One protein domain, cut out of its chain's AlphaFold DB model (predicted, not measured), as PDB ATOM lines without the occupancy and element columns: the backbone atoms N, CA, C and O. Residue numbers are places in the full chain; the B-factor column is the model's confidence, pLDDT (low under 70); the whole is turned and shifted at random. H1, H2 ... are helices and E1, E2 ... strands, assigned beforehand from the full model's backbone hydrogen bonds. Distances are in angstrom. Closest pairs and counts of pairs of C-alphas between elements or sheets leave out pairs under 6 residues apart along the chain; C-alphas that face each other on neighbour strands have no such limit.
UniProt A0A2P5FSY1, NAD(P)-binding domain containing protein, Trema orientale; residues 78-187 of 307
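This is residues 78 to 187 of the 307 residues of the protein "NAD(P)-binding domain containing protein" of Trema orientale (UniProt A0A2P5FSY1). What shape? With little regular structure, this is a parallel sheet, E2 E1 E3, with H2 along one face, H1 and H3 packed on H2, and long loops. What size? The printed 110 residues, 41 in H1 E1 H2 E2 H3 E3, are mixed and compact, radius of gyration of the C-alphas 13.7 A, spans 37 by 28 by 25 A.

Which strands? E1 is residues 105 to 109, E2 138 to 142 and E3 183 to 186, C-alpha 186 at (207.992, 218.014, 244.621). Which helices? H2 is residues 113 to 123, 15.1 A long, H1 80 to 87, C-alpha 80 at (203.674, 216.309, 242.086), and H3 154 to 161.

What pairs? E1, between E2 and E3, has N 106 to O 138 and N 107 to O 183 at 2.9 A. Where is H2? H2 is on the sheet, height 9.2 A; it touches H3, closest C-alphas 120 and 160, 5.9 A.

Any cut? The printed part has none. Low confidence? The pLDDT is under 70 at 102 to 103, 124 to 137 and 161 to 187.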
ATOM      1  N   TYR A  78     207.676 211.760 246.285       88.06
ATOM      2  CA  TYR A  78     207.001 211.645 244.993       88.06
ATOM      3  C   TYR A  78     207.077 212.966 244.237       88.06
ATOM      4  O   TYR A  78     207.120 214.051 244.826       88.06
ATOM      5  N   SER A  79     207.067 212.922 242.910       88.62
ATOM      6  CA  SER A  79     206.776 214.130 242.148       88.62
ATOM      7  C   SER A  79     205.300 214.504 242.264       88.62
ATOM      8  O   SER A  79     204.409 213.662 242.395       88.62
ATOM      9  N   ALA A  80     205.034 215.804 242.161       86.69
ATOM     10  CA  ALA A  80     203.674 216.309 242.086       86.69
ATOM     11  C   ALA A  80     202.910 215.689 240.911       86.69
ATOM     12  O   ALA A  80     201.734 215.380 241.052       86.69
ATOM     13  N   ARG A  81     203.569 215.481 239.764       86.06
ATOM     14  CA  ARG A  81     202.947 214.897 238.574       86.06
ATOM     15  C   ARG A  81     202.529 213.453 238.811       86.06
ATOM     16  O   ARG A  81     201.394 213.124 238.504       86.06
ATOM     17  N   GLU A  82     203.398 212.622 239.377       87.75
ATOM     18  CA  GLU A  82     203.086 211.219 239.683       87.75
ATOM     19  C   GLU A  82     201.903 211.124 240.644       87.75
ATOM     20  O   GLU A  82     200.963 210.373 240.393       87.75
ATOM     21  N   PHE A  83     201.893 211.948 241.697       87.88
ATOM     22  CA  PHE A  83     200.771 212.002 242.631       87.88
ATOM     23  C   PHE A  83     199.475 212.462 241.946       87.88
ATOM     24  O   PHE A  83     198.413 211.874 242.161       87.88
ATOM     25  N   VAL A  84     199.564 213.481 241.084       87.06
ATOM     26  CA  VAL A  84     198.442 213.981 240.276       87.06
ATOM     27  C   VAL A  84     197.913 212.923 239.322       87.06
ATOM     28  O   VAL A  84     196.702 212.772 239.180       87.06
ATOM     29  N   TRP A  85     198.797 212.187 238.668       88.44
ATOM     30  CA  TRP A  85     198.452 211.102 237.764       88.44
ATOM     31  C   TRP A  85     197.795 209.944 238.507       88.44
ATOM     32  O   TRP A  85     196.764 209.453 238.052       88.44
ATOM     33  N   TRP A  86     198.314 209.581 239.678       88.31
ATOM     34  CA  TRP A  86     197.726 208.564 240.541       88.31
ATOM     35  C   TRP A  86     196.285 208.904 240.940       88.31
ATOM     36  O   TRP A  86     195.377 208.132 240.632       88.31
ATOM     37  N   TYR A  87     196.029 210.072 241.549       83.50
ATOM     38  CA  TYR A  87     194.663 210.384 241.993       83.50
ATOM     39  C   TYR A  87     193.699 210.662 240.833       83.50
ATOM     40  O   TYR A  87     192.487 210.559 241.007       83.50
ATOM     41  N   ASN A  88     194.211 211.014 239.648       84.94
ATOM     42  CA  ASN A  88     193.406 211.161 238.434       84.94
ATOM     43  C   ASN A  88     193.199 209.843 237.673       84.94
ATOM     44  O   ASN A  88     192.585 209.890 236.604       84.94
ATOM     45  N   GLY A  89     193.692 208.706 238.174       85.31
ATOM     46  CA  GLY A  89     193.493 207.391 237.561       85.31
ATOM     47  C   GLY A  89     194.283 207.176 236.268       85.31
ATOM     48  O   GLY A  89     193.774 206.549 235.346       85.31
ATOM     49  N   HIS A  90     195.491 207.733 236.155       87.25
ATOM     50  CA  HIS A  90     196.360 207.468 235.009       87.25
ATOM     51  C   HIS A  90     196.817 205.996 235.022       87.25
ATOM     52  O   HIS A  90     197.407 205.586 236.026       87.25
ATOM     53  N   PRO A  91     196.646 205.223 233.930       88.38
ATOM     54  CA  PRO A  91     196.922 203.782 233.911       88.38
ATOM     55  C   PRO A  91     198.319 203.363 234.371       88.38
ATOM     56  O   PRO A  91     198.459 202.384 235.094       88.38
ATOM     57  N   ASP A  92     199.351 204.129 234.013       88.75
ATOM     58  CA  ASP A  92     200.731 203.835 234.431       88.75
ATOM     59  C   ASP A  92     201.027 204.129 235.914       88.75
ATOM     60  O   ASP A  92     202.052 203.696 236.431       88.75
ATOM     61  N   TRP A  93     200.152 204.864 236.613       88.25
ATOM     62  CA  TRP A  93     200.424 205.404 237.957       88.25
ATOM     63  C   TRP A  93     199.398 205.015 239.013       88.25
ATOM     64  O   TRP A  93     199.529 205.411 240.170       88.25
ATOM     65  N   VAL A  94     198.416 204.177 238.678       86.38
ATOM     66  CA  VAL A  94     197.466 203.633 239.665       86.38
ATOM     67  C   VAL A  94     198.149 202.850 240.785       86.38
ATOM     68  O   VAL A  94     197.654 202.817 241.908       86.38
ATOM     69  N   GLY A  95     199.314 202.267 240.497       87.25
ATOM     70  CA  GLY A  95     200.115 201.511 241.453       87.25
ATOM     71  C   GLY A  95     200.915 202.356 242.448       87.25
ATOM     72  O   GLY A  95     201.505 201.765 243.349       87.25
ATOM     73  N   LEU A  96     200.940 203.694 242.316       87.62
ATOM     74  CA  LEU A  96     201.789 204.571 243.137       87.62
ATOM     75  C   LEU A  96     201.553 204.387 244.641       87.62
ATOM     76  O   LEU A  96     202.510 204.379 245.405       87.62
ATOM     77  N   ASN A  97     200.284 204.233 245.042       84.62
ATOM     78  CA  ASN A  97     199.848 203.923 246.409       84.62
ATOM     79  C   ASN A  97     200.661 204.637 247.511       84.62
ATOM     80  O   ASN A  97     201.247 203.969 248.368       84.62
ATOM     81  N   PRO A  98     200.708 205.985 247.503       84.81
ATOM     82  CA  PRO A  98     201.457 206.733 248.499       84.81
ATOM     83  C   PRO A  98     200.941 206.406 249.904       84.81
ATOM     84  O   PRO A  98     199.731 206.334 250.142       84.81
ATOM     85  N   ASP A  99     201.862 206.218 250.848       82.69
ATOM     86  CA  ASP A  99     201.500 206.019 252.247       82.69
ATOM     87  C   ASP A  99     201.013 207.340 252.849       82.69
ATOM     88  O   ASP A  99     201.783 208.221 253.219       82.69
ATOM     89  N   LEU A 100     199.692 207.462 252.907       79.69
ATOM     90  CA  LEU A 100     198.971 208.600 253.466       79.69
ATOM     91  C   LEU A 100     198.342 208.248 254.822       79.69
ATOM     92  O   LEU A 100     197.413 208.917 255.260       79.69
ATOM     93  N   LYS A 101     198.755 207.154 255.470       73.75
ATOM     94  CA  LYS A 101     198.155 206.707 256.741       73.75
ATOM     95  C   LYS A 101     199.147 206.730 257.887       73.75
ATOM     96  O   LYS A 101     198.756 207.025 259.013       73.75
ATOM     97  N   SER A 102     200.409 206.414 257.619       69.94
ATOM     98  CA  SER A 102     201.435 206.363 258.663       69.94
ATOM     99  C   SER A 102     201.850 207.745 259.172       69.94
ATOM    100  O   SER A 102     202.391 207.854 260.272       69.94
ATOM    101  N   THR A 103     201.573 208.809 258.411       67.94
ATOM    102  CA  THR A 103     202.054 210.160 258.708       67.94
ATOM    103  C   THR A 103     200.906 211.143 258.871       67.94
ATOM    104  O   THR A 103     200.057 211.271 257.995       67.94
ATOM    105  N   GLY A 104     200.926 211.921 259.954       72.94
ATOM    106  CA  GLY A 104     200.026 213.067 260.112       72.94
ATOM    107  C   GLY A 104     200.410 214.278 259.252       72.94
ATOM    108  O   GLY A 104     199.623 215.216 259.166       72.94
ATOM    109  N   THR A 105     201.590 214.269 258.622       81.81
ATOM    110  CA  THR A 105     202.189 215.447 257.983       81.81
ATOM    111  C   THR A 105     202.650 215.160 256.558       81.81
ATOM    112  O   THR A 105     203.469 214.268 256.337       81.81
ATOM    113  N   ALA A 106     202.199 215.994 255.622       85.56
ATOM    114  CA  ALA A 106     202.651 216.043 254.236       85.56
ATOM    115  C   ALA A 106     203.379 217.363 253.940       85.56
ATOM    116  O   ALA A 106     202.918 218.438 254.328       85.56
ATOM    117  N   VAL A 107     204.492 217.302 253.211       87.25
ATOM    118  CA  VAL A 107     205.230 218.485 252.743       87.25
ATOM    119  C   VAL A 107     205.155 218.560 251.224       87.25
ATOM    120  O   VAL A 107     205.401 217.584 250.528       87.25
ATOM    121  N   ILE A 108     204.812 219.727 250.691       88.94
ATOM    122  CA  ILE A 108     204.759 220.001 249.258       88.94
ATOM    123  C   ILE A 108     205.762 221.113 248.962       88.94
ATOM    124  O   ILE A 108     205.628 222.241 249.436       88.94
ATOM    125  N   LEU A 109     206.778 220.805 248.165       87.75
ATOM    126  CA  LEU A 109     207.794 221.762 247.746       87.75
ATOM    127  C   LEU A 109     207.297 222.505 246.508       87.75
ATOM    128  O   LEU A 109     207.364 221.980 245.401       87.75
ATOM    129  N   GLY A 110     206.804 223.726 246.682       84.88
ATOM    130  CA  GLY A 110     206.267 224.557 245.610       84.88
ATOM    131  C   GLY A 110     205.047 225.364 246.046       84.88
ATOM    132  O   GLY A 110     204.276 224.959 246.907       84.88
ATOM    133  N   GLN A 111     204.866 226.529 245.422       83.81
ATOM    134  CA  GLN A 111     203.754 227.454 245.683       83.81
ATOM    135  C   GLN A 111     203.049 227.809 244.367       83.81
ATOM    136  O   GLN A 111     202.974 228.973 243.978       83.81
ATOM    137  N   GLY A 112     202.633 226.786 243.620       84.94
ATOM    138  CA  GLY A 112     201.877 226.909 242.368       84.94
ATOM    139  C   GLY A 112     200.501 226.254 242.478       84.94
ATOM    140  O   GLY A 112     200.203 225.634 243.496       84.94
ATOM    141  N   ASN A 113     199.683 226.351 241.428       85.38
ATOM    142  CA  ASN A 113     198.335 225.761 241.417       85.38
ATOM    143  C   ASN A 113     198.352 224.251 241.688       85.38
ATOM    144  O   ASN A 113     197.623 223.793 242.551       85.38
ATOM    145  N   VAL A 114     199.279 223.502 241.080       86.38
ATOM    146  CA  VAL A 114     199.401 222.053 241.325       86.38
ATOM    147  C   VAL A 114     199.688 221.741 242.800       86.38
ATOM    148  O   VAL A 114     199.180 220.765 243.341       86.38
ATOM    149  N   ALA A 115     200.480 222.575 243.483       86.44
ATOM    150  CA  ALA A 115     200.731 222.391 244.913       86.44
ATOM    151  C   ALA A 115     199.452 222.607 245.744       86.44
ATOM    152  O   ALA A 115     199.230 221.896 246.723       86.44
ATOM    153  N   LEU A 116     198.603 223.556 245.338       84.25
ATOM    154  CA  LEU A 116     197.297 223.786 245.957       84.25
ATOM    155  C   LEU A 116     196.307 222.657 245.653       84.25
ATOM    156  O   LEU A 116     195.596 222.250 246.567       84.25
ATOM    157  N   ASP A 117     196.310 222.105 244.439       83.56
ATOM    158  CA  ASP A 117     195.484 220.950 244.066       83.56
ATOM    159  C   ASP A 117     195.816 219.730 244.924       83.56
ATOM    160  O   ASP A 117     194.930 219.120 245.522       83.56
ATOM    161  N   ILE A 118     197.108 219.410 245.051       85.62
ATOM    162  CA  ILE A 118     197.578 218.307 245.896       85.62
ATOM    163  C   ILE A 118     197.166 218.548 247.348       85.62
ATOM    164  O   ILE A 118     196.603 217.656 247.982       85.62
ATOM    165  N   ALA A 119     197.386 219.759 247.870       83.75
ATOM    166  CA  ALA A 119     196.967 220.101 249.223       83.75
ATOM    167  C   ALA A 119     195.451 219.938 249.406       83.75
ATOM    168  O   ALA A 119     195.008 219.375 250.402       83.75
ATOM    169  N   HIS A 120     194.650 220.383 248.438       79.56
ATOM    170  CA  HIS A 120     193.201 220.230 248.463       79.56
ATOM    171  C   HIS A 120     192.804 218.748 248.494       79.56
ATOM    172  O   HIS A 120     192.022 218.364 249.360       79.56
ATOM    173  N   ILE A 121     193.374 217.907 247.625       79.88
ATOM    174  CA  ILE A 121     193.110 216.459 247.606       79.88
ATOM    175  C   ILE A 121     193.460 215.805 248.947       79.88
ATOM    176  O   ILE A 121     192.663 215.023 249.460       79.88
ATOM    177  N   LEU A 122     194.590 216.173 249.557       79.12
ATOM    178  CA  LEU A 122     195.003 215.667 250.873       79.12
ATOM    179  C   LEU A 122     194.082 216.120 252.024       79.12
ATOM    180  O   LEU A 122     194.004 215.445 253.052       79.12
ATOM    181  N   PHE A 123     193.383 217.249 251.862       72.88
ATOM    182  CA  PHE A 123     192.424 217.776 252.836       72.88
ATOM    183  C   PHE A 123     190.972 217.346 252.592       72.88
ATOM    184  O   PHE A 123     190.131 217.604 253.457       72.88
ATOM    185  N   ARG A 124     190.639 216.732 251.447       67.31
ATOM    186  CA  ARG A 124     189.250 216.347 251.164       67.31
ATOM    187  C   ARG A 124     188.783 215.258 252.135       67.31
ATOM    188  O   ARG A 124     189.473 214.249 252.288       67.31
ATOM    189  N   PRO A 125     187.601 215.413 252.759       53.94
ATOM    190  CA  PRO A 125     186.989 214.343 253.530       53.94
ATOM    191  C   PRO A 125     186.781 213.097 252.665       53.94
ATOM    192  O   PRO A 125     186.402 213.178 251.496       53.94
ATOM    193  N   THR A 126     186.963 211.931 253.277       53.03
ATOM    194  CA  THR A 126     186.897 210.594 252.666       53.03
ATOM    195  C   THR A 126     185.597 210.312 251.895       53.03
ATOM    196  O   THR A 126     185.575 209.431 251.045       53.03
ATOM    197  N   ALA A 127     184.516 211.048 252.179       44.69
ATOM    198  CA  ALA A 127     183.204 210.881 251.550       44.69
ATOM    199  C   ALA A 127     183.077 211.528 250.154       44.69
ATOM    200  O   ALA A 127     182.195 211.143 249.393       44.69
ATOM    201  N   GLU A 128     183.939 212.491 249.804       44.69
ATOM    202  CA  GLU A 128     183.855 213.255 248.541       44.69
ATOM    203  C   GLU A 128     185.002 212.951 247.563       44.69
ATOM    204  O   GLU A 128     185.020 213.434 246.428       44.69
ATOM    205  N   SER A 129     185.980 212.154 247.990       48.12
ATOM    206  CA  SER A 129     187.090 211.709 247.152       48.12
ATOM    207  C   SER A 129     186.788 210.334 246.553       48.12
ATOM    208  O   SER A 129     186.221 209.468 247.217       48.12
ATOM    209  N   GLN A 130     187.196 210.094 245.299       49.31
ATOM    210  CA  GLN A 130     187.206 208.740 244.719       49.31
ATOM    211  C   GLN A 130     188.160 207.802 245.485       49.31
ATOM    212  O   GLN A 130     188.037 206.585 245.391       49.31
ATOM    213  N   LEU A 131     189.073 208.373 246.273       51.91
ATOM    214  CA  LEU A 131     190.027 207.672 247.117       51.91
ATOM    215  C   LEU A 131     189.560 207.705 248.576       51.91
ATOM    216  O   LEU A 131     189.251 208.769 249.115       51.91
ATOM    217  N   THR A 132     189.587 206.558 249.254       50.16
ATOM    218  CA  THR A 132     189.337 206.458 250.701       50.16
ATOM    219  C   THR A 132     190.536 207.013 251.494       50.16
ATOM    220  O   THR A 132     191.276 206.270 252.139       50.16
ATOM    221  N   LEU A 133     190.771 208.326 251.416       55.22
ATOM    222  CA  LEU A 133     191.829 209.019 252.155       55.22
ATOM    223  C   LEU A 133     191.350 209.407 253.555       55.22
ATOM    224  O   LEU A 133     190.297 210.028 253.717       55.22
ATOM    225  N   GLN A 134     192.131 209.071 254.583       53.34
ATOM    226  CA  GLN A 134     192.003 209.767 255.861       53.34
ATOM    227  C   GLN A 134     192.537 211.190 255.679       53.34
ATOM    228  O   GLN A 134     193.545 211.393 255.003       53.34
ATOM    229  N   ALA A 135     191.847 212.173 256.257       56.72
ATOM    230  CA  ALA A 135     192.281 213.559 256.172       56.72
ATOM    231  C   ALA A 135     193.653 213.715 256.848       56.72
ATOM    232  O   ALA A 135     193.798 213.400 258.032       56.72
ATOM    233  N   MET A 136     194.640 214.220 256.102       60.81
ATOM    234  CA  MET A 136     195.942 214.603 256.655       60.81
ATOM    235  C   MET A 136     195.764 215.603 257.805       60.81
ATOM    236  O   MET A 136     194.900 216.488 257.751       60.81
ATOM    237  N   LEU A 137     196.594 215.492 258.849       63.75
ATOM    238  CA  LEU A 137     196.541 216.419 259.982       63.75
ATOM    239  C   LEU A 137     197.178 217.768 259.615       63.75
ATOM    240  O   LEU A 137     196.590 218.810 259.911       63.75
ATOM    241  N   TRP A 138     198.320 217.731 258.921       75.50
ATOM    242  CA  TRP A 138     199.097 218.888 258.482       75.50
ATOM    243  C   TRP A 138     199.567 218.740 257.032       75.50
ATOM    244  O   TRP A 138     200.088 217.700 256.637       75.50
ATOM    245  N   VAL A 139     199.425 219.810 256.244       82.19
ATOM    246  CA  VAL A 139     200.009 219.921 254.900       82.19
ATOM    247  C   VAL A 139     200.783 221.233 254.820       82.19
ATOM    248  O   VAL A 139     200.197 222.304 254.976       82.19
ATOM    249  N   TYR A 140     202.087 221.155 254.568       83.62
ATOM    250  CA  TYR A 140     202.970 222.314 254.429       83.62
ATOM    251  C   TYR A 140     203.238 222.609 252.957       83.62
ATOM    252  O   TYR A 140     203.643 221.719 252.214       83.62
ATOM    253  N   LEU A 141     203.072 223.865 252.539       84.44
ATOM    254  CA  LEU A 141     203.510 224.337 251.225       84.44
ATOM    255  C   LEU A 141     204.778 225.171 251.391       84.44
ATOM    256  O   LEU A 141     204.735 226.298 251.886       84.44
ATOM    257  N   VAL A 142     205.908 224.622 250.955       84.69
ATOM    258  CA  VAL A 142     207.224 225.235 251.134       84.69
ATOM    259  C   VAL A 142     207.657 225.899 249.836       84.69
ATOM    260  O   VAL A 142     207.882 225.251 248.812       84.69
ATOM    261  N   GLY A 143     207.783 227.222 249.870       82.56
ATOM    262  CA  GLY A 143     208.341 228.009 248.781       82.56
ATOM    263  C   GLY A 143     209.783 228.393 249.051       82.56
ATOM    264  O   GLY A 143     210.123 228.840 250.137       82.56
ATOM    265  N   ARG A 144     210.626 228.332 248.019       83.06
ATOM    266  CA  ARG A 144     211.986 228.901 248.072       83.06
ATOM    267  C   ARG A 144     212.027 230.440 248.096       83.06
ATOM    268  O   ARG A 144     213.100 231.019 248.188       83.06
ATOM    269  N   ARG A 145     210.892 231.105 247.860       81.62
ATOM    270  CA  ARG A 145     210.744 232.569 247.791       81.62
ATOM    271  C   ARG A 145     209.514 232.983 248.595       81.62
ATOM    272  O   ARG A 145     208.721 232.130 248.981       81.62
ATOM    273  N   GLY A 146     209.372 234.285 248.817       75.75
ATOM    274  CA  GLY A 146     208.267 234.841 249.583       75.75
ATOM    275  C   GLY A 146     206.915 234.810 248.853       75.75
ATOM    276  O   GLY A 146     206.843 234.511 247.655       75.75
ATOM    277  N   PRO A 147     205.832 235.185 249.560       78.75
ATOM    278  CA  PRO A 147     204.460 235.150 249.042       78.75
ATOM    279  C   PRO A 147     204.241 235.973 247.766       78.75
ATOM    280  O   PRO A 147     203.471 235.574 246.900       78.75
ATOM    281  N   VAL A 148     204.962 237.088 247.604       76.75
ATOM    282  CA  VAL A 148     204.892 237.945 246.402       76.75
ATOM    283  C   VAL A 148     205.342 237.197 245.140       76.75
ATOM    284  O   VAL A 148     204.940 237.541 244.033       76.75
ATOM    285  N   GLN A 149     206.177 236.165 245.285       79.50
ATOM    286  CA  GLN A 149     206.674 235.351 244.176       79.50
ATOM    287  C   GLN A 149     205.960 233.999 244.036       79.50
ATOM    288  O   GLN A 149     206.428 233.156 243.250       79.50
ATOM    289  N   ALA A 150     204.874 233.782 244.786       81.31
ATOM    290  CA  ALA A 150     204.023 232.614 244.630       81.31
ATOM    291  C   ALA A 150     203.431 232.587 243.212       81.31
ATOM    292  O   ALA A 150     203.079 233.615 242.638       81.31
ATOM    293  N   ALA A 151     203.375 231.396 242.624       83.44
ATOM    294  CA  ALA A 151     202.878 231.176 241.269       83.44
ATOM    295  C   ALA A 151     201.409 230.726 241.246       83.44
ATOM    296  O   ALA A 151     200.884 230.439 240.171       83.44
ATOM    297  N   CYS A 152     200.768 230.612 242.410       82.00
ATOM    298  CA  CYS A 152     199.363 230.258 242.511       82.00
ATOM    299  C   CYS A 152     198.447 231.426 242.131       82.00
ATOM    300  O   CYS A 152     198.753 232.589 242.400       82.00
ATOM    301  N   THR A 153     197.295 231.114 241.548       81.44
ATOM    302  CA  THR A 153     196.251 232.100 241.275       81.44
ATOM    303  C   THR A 153     195.419 232.368 242.528       81.44
ATOM    304  O   THR A 153     195.293 231.534 243.425       81.44
ATOM    305  N   THR A 154     194.808 233.551 242.584       78.25
ATOM    306  CA  THR A 154     193.911 233.934 243.682       78.25
ATOM    307  C   THR A 154     192.698 233.006 243.790       78.25
ATOM    308  O   THR A 154     192.178 232.799 244.880       78.25
ATOM    309  N   GLU A 155     192.234 232.467 242.665       74.00
ATOM    310  CA  GLU A 155     191.098 231.546 242.604       74.00
ATOM    311  C   GLU A 155     191.405 230.219 243.304       74.00
ATOM    312  O   GLU A 155     190.694 229.858 244.240       74.00
ATOM    313  N   GLU A 156     192.518 229.570 242.953       78.69
ATOM    314  CA  GLU A 156     192.936 228.314 243.590       78.69
ATOM    315  C   GLU A 156     193.252 228.509 245.073       78.69
ATOM    316  O   GLU A 156     192.876 227.704 245.927       78.69
ATOM    317  N   LEU A 157     193.889 229.634 245.414       78.88
ATOM    318  CA  LEU A 157     194.169 229.959 246.807       78.88
ATOM    319  C   LEU A 157     192.871 230.101 247.618       78.88
ATOM    320  O   LEU A 157     192.778 229.583 248.731       78.88
ATOM    321  N   ARG A 158     191.843 230.756 247.061       76.00
ATOM    322  CA  ARG A 158     190.522 230.857 247.701       76.00
ATOM    323  C   ARG A 158     189.835 229.503 247.821       76.00
ATOM    324  O   ARG A 158     189.219 229.265 248.854       76.00
ATOM    325  N   ALA A 159     189.946 228.631 246.821       71.75
ATOM    326  CA  ALA A 159     189.352 227.296 246.869       71.75
ATOM    327  C   ALA A 159     189.902 226.477 248.048       71.75
ATOM    328  O   ALA A 159     189.139 225.843 248.774       71.75
ATOM    329  N   VAL A 160     191.211 226.560 248.308       70.38
ATOM    330  CA  VAL A 160     191.835 225.883 249.454       70.38
ATOM    331  C   VAL A 160     191.442 226.527 250.790       70.38
ATOM    332  O   VAL A 160     191.210 225.805 251.765       70.38
ATOM    333  N   LEU A 161     191.357 227.860 250.850       69.44
ATOM    334  CA  LEU A 161     191.019 228.615 252.068       69.44
ATOM    335  C   LEU A 161     189.520 228.601 252.416       69.44
ATOM    336  O   LEU A 161     189.171 228.791 253.574       69.44
ATOM    337  N   GLY A 162     188.638 228.371 251.440       63.62
ATOM    338  CA  GLY A 162     187.183 228.313 251.620       63.62
ATOM    339  C   GLY A 162     186.662 227.009 252.237       63.62
ATOM    340  O   GLY A 162     185.455 226.852 252.395       63.62
ATOM    341  N   VAL A 163     187.553 226.073 252.576       57.22
ATOM    342  CA  VAL A 163     187.221 224.804 253.236       57.22
ATOM    343  C   VAL A 163     187.008 225.062 254.730       57.22
ATOM    344  O   VAL A 163     187.992 225.130 255.451       57.22
ATOM    345  N   GLU A 164     185.742 225.223 255.131       51.34
ATOM    346  CA  GLU A 164     185.149 225.317 256.486       51.34
ATOM    347  C   GLU A 164     185.909 226.072 257.619       51.34
ATOM    348  O   GLU A 164     187.120 225.951 257.807       51.34
ATOM    349  N   PRO A 165     185.196 226.830 258.480       40.81
ATOM    350  CA  PRO A 165     185.824 227.577 259.566       40.81
ATOM    351  C   PRO A 165     186.390 226.628 260.633       40.81
ATOM    352  O   PRO A 165     185.654 226.071 261.441       40.81
ATOM    353  N   GLY A 166     187.715 226.457 260.656       49.31
ATOM    354  CA  GLY A 166     188.389 225.692 261.712       49.31
ATOM    355  C   GLY A 166     189.809 225.217 261.413       49.31
ATOM    356  O   GLY A 166     190.550 224.910 262.344       49.31
ATOM    357  N   LYS A 167     190.245 225.186 260.153       53.44
ATOM    358  CA  LYS A 167     191.634 224.860 259.809       53.44
ATOM    359  C   LYS A 167     192.034 225.633 258.568       53.44
ATOM    360  O   LYS A 167     191.472 225.347 257.522       53.44
ATOM    361  N   LYS A 168     192.999 226.556 258.696       53.53
ATOM    362  CA  LYS A 168     194.008 226.963 257.688       53.53
ATOM    363  C   LYS A 168     194.460 228.398 257.952       53.53
ATOM    364  O   LYS A 168     193.776 229.356 257.608       53.53
ATOM    365  N   ILE A 169     195.654 228.538 258.518       49.41
ATOM    366  CA  ILE A 169     196.428 229.775 258.441       49.41
ATOM    367  C   ILE A 169     197.694 229.413 257.670       49.41
ATOM    368  O   ILE A 169     198.476 228.584 258.126       49.41
ATOM    369  N   ALA A 170     197.882 229.993 256.486       49.03
ATOM    370  CA  ALA A 170     199.178 229.962 255.823       49.03
ATOM    371  C   ALA A 170     200.064 231.011 256.509       49.03
ATOM    372  O   ALA A 170     199.963 232.199 256.209       49.03
ATOM    373  N   VAL A 171     200.877 230.587 257.477       52.22
ATOM    374  CA  VAL A 171     201.880 231.448 258.118       52.22
ATOM    375  C   VAL A 171     203.218 231.177 257.441       52.22
ATOM    376  O   VAL A 171     203.694 230.045 257.446       52.22
ATOM    377  N   GLY A 172     203.822 232.197 256.832       49.84
ATOM    378  CA  GLY A 172     205.224 232.115 256.431       49.84
ATOM    379  C   GLY A 172     206.081 232.110 257.691       49.84
ATOM    380  O   GLY A 172     206.042 233.076 258.443       49.84
ATOM    381  N   THR A 173     206.806 231.025 257.953       56.66
ATOM    382  CA  THR A 173     207.586 230.884 259.192       56.66
ATOM    383  C   THR A 173     208.932 231.610 259.137       56.66
ATOM    384  O   THR A 173     209.528 231.816 260.184       56.66
ATOM    385  N   GLU A 174     209.417 232.000 257.946       52.50
ATOM    386  CA  GLU A 174     210.748 232.607 257.692       52.50
ATOM    387  C   GLU A 174     211.940 231.869 258.351       52.50
ATOM    388  O   GLU A 174     213.058 232.379 258.375       52.50
ATOM    389  N   GLN A 175     211.729 230.646 258.846       49.28
ATOM    390  CA  GLN A 175     212.683 229.860 259.625       49.28
ATOM    391  C   GLN A 175     212.888 228.488 258.977       49.28
ATOM    392  O   GLN A 175     211.947 227.874 258.471       49.28
ATOM    393  N   PHE A 176     214.140 228.025 258.968       44.41
ATOM    394  CA  PHE A 176     214.491 226.664 258.568       44.41
ATOM    395  C   PHE A 176     214.251 225.738 259.760       44.41
ATOM    396  O   PHE A 176     214.951 225.838 260.765       44.41
ATOM    397  N   GLU A 177     213.271 224.847 259.644       54.62
ATOM    398  CA  GLU A 177     212.915 223.869 260.674       54.62
ATOM    399  C   GLU A 177     212.880 222.462 260.064       54.62
ATOM    400  O   GLU A 177     212.566 222.295 258.882       54.62
ATOM    401  N   ASP A 178     213.207 221.448 260.867       53.59
ATOM    402  CA  ASP A 178     212.938 220.053 260.514       53.59
ATOM    403  C   ASP A 178     211.430 219.802 260.648       53.59
ATOM    404  O   ASP A 178     210.858 219.933 261.730       53.59
ATOM    405  N   LEU A 179     210.779 219.491 259.525       54.81
ATOM    406  CA  LEU A 179     209.325 219.361 259.443       54.81
ATOM    407  C   LEU A 179     208.817 217.965 259.831       54.81
ATOM    408  O   LEU A 179     207.602 217.765 259.859       54.81
ATOM    409  N   GLY A 180     209.707 216.997 260.109       47.59
ATOM    410  CA  GLY A 180     209.320 215.664 260.584       47.59
ATOM    411  C   GLY A 180     208.268 214.973 259.704       47.59
ATOM    412  O   GLY A 180     207.286 214.431 260.215       47.59
ATOM    413  N   CYS A 181     208.418 215.047 258.378       45.22
ATOM    414  CA  CYS A 181     207.446 214.520 257.419       45.22
ATOM    415  C   CYS A 181     207.831 213.125 256.910       45.22
ATOM    416  O   CYS A 181     208.993 212.885 256.597       45.22
ATOM    417  N   GLY A 182     206.852 212.228 256.750       38.31
ATOM    418  CA  GLY A 182     207.050 210.959 256.027       38.31
ATOM    419  C   GLY A 182     206.458 210.952 254.613       38.31
ATOM    420  O   GLY A 182     206.544 209.941 253.924       38.31
ATOM    421  N   TYR A 183     205.895 212.082 254.168       43.47
ATOM    422  CA  TYR A 183     205.462 212.307 252.790       43.47
ATOM    423  C   TYR A 183     205.984 213.654 252.271       43.47
ATOM    424  O   TYR A 183     205.741 214.698 252.890       43.47
ATOM    425  N   CYS A 184     206.658 213.642 251.118       44.22
ATOM    426  CA  CYS A 184     207.168 214.834 250.441       44.22
ATOM    427  C   CYS A 184     206.825 214.815 248.942       44.22
ATOM    428  O   CYS A 184     207.232 213.917 248.211       44.22
ATOM    429  N   SER A 185     206.104 215.835 248.467       45.03
ATOM    430  CA  SER A 185     205.763 216.023 247.055       45.03
ATOM    431  C   SER A 185     206.555 217.174 246.442       45.03
ATOM    432  O   SER A 185     206.483 218.303 246.932       45.03
ATOM    433  N   LYS A 186     207.243 216.950 245.318       62.06
ATOM    434  CA  LYS A 186     207.992 218.014 244.621       62.06
ATOM    435  C   LYS A 186     207.209 218.659 243.477       62.06
ATOM    436  O   LYS A 186     206.813 217.997 242.525       62.06
ATOM    437  N   HIS A 187     207.050 219.980 243.527       46.78
ATOM    438  CA  HIS A 187     206.527 220.807 242.442       46.78
ATOM    439  C   HIS A 187     207.502 221.952 242.121       46.78
ATOM    440  O   HIS A 187     207.403 223.075 242.624       46.78
TER     441      HIS A 187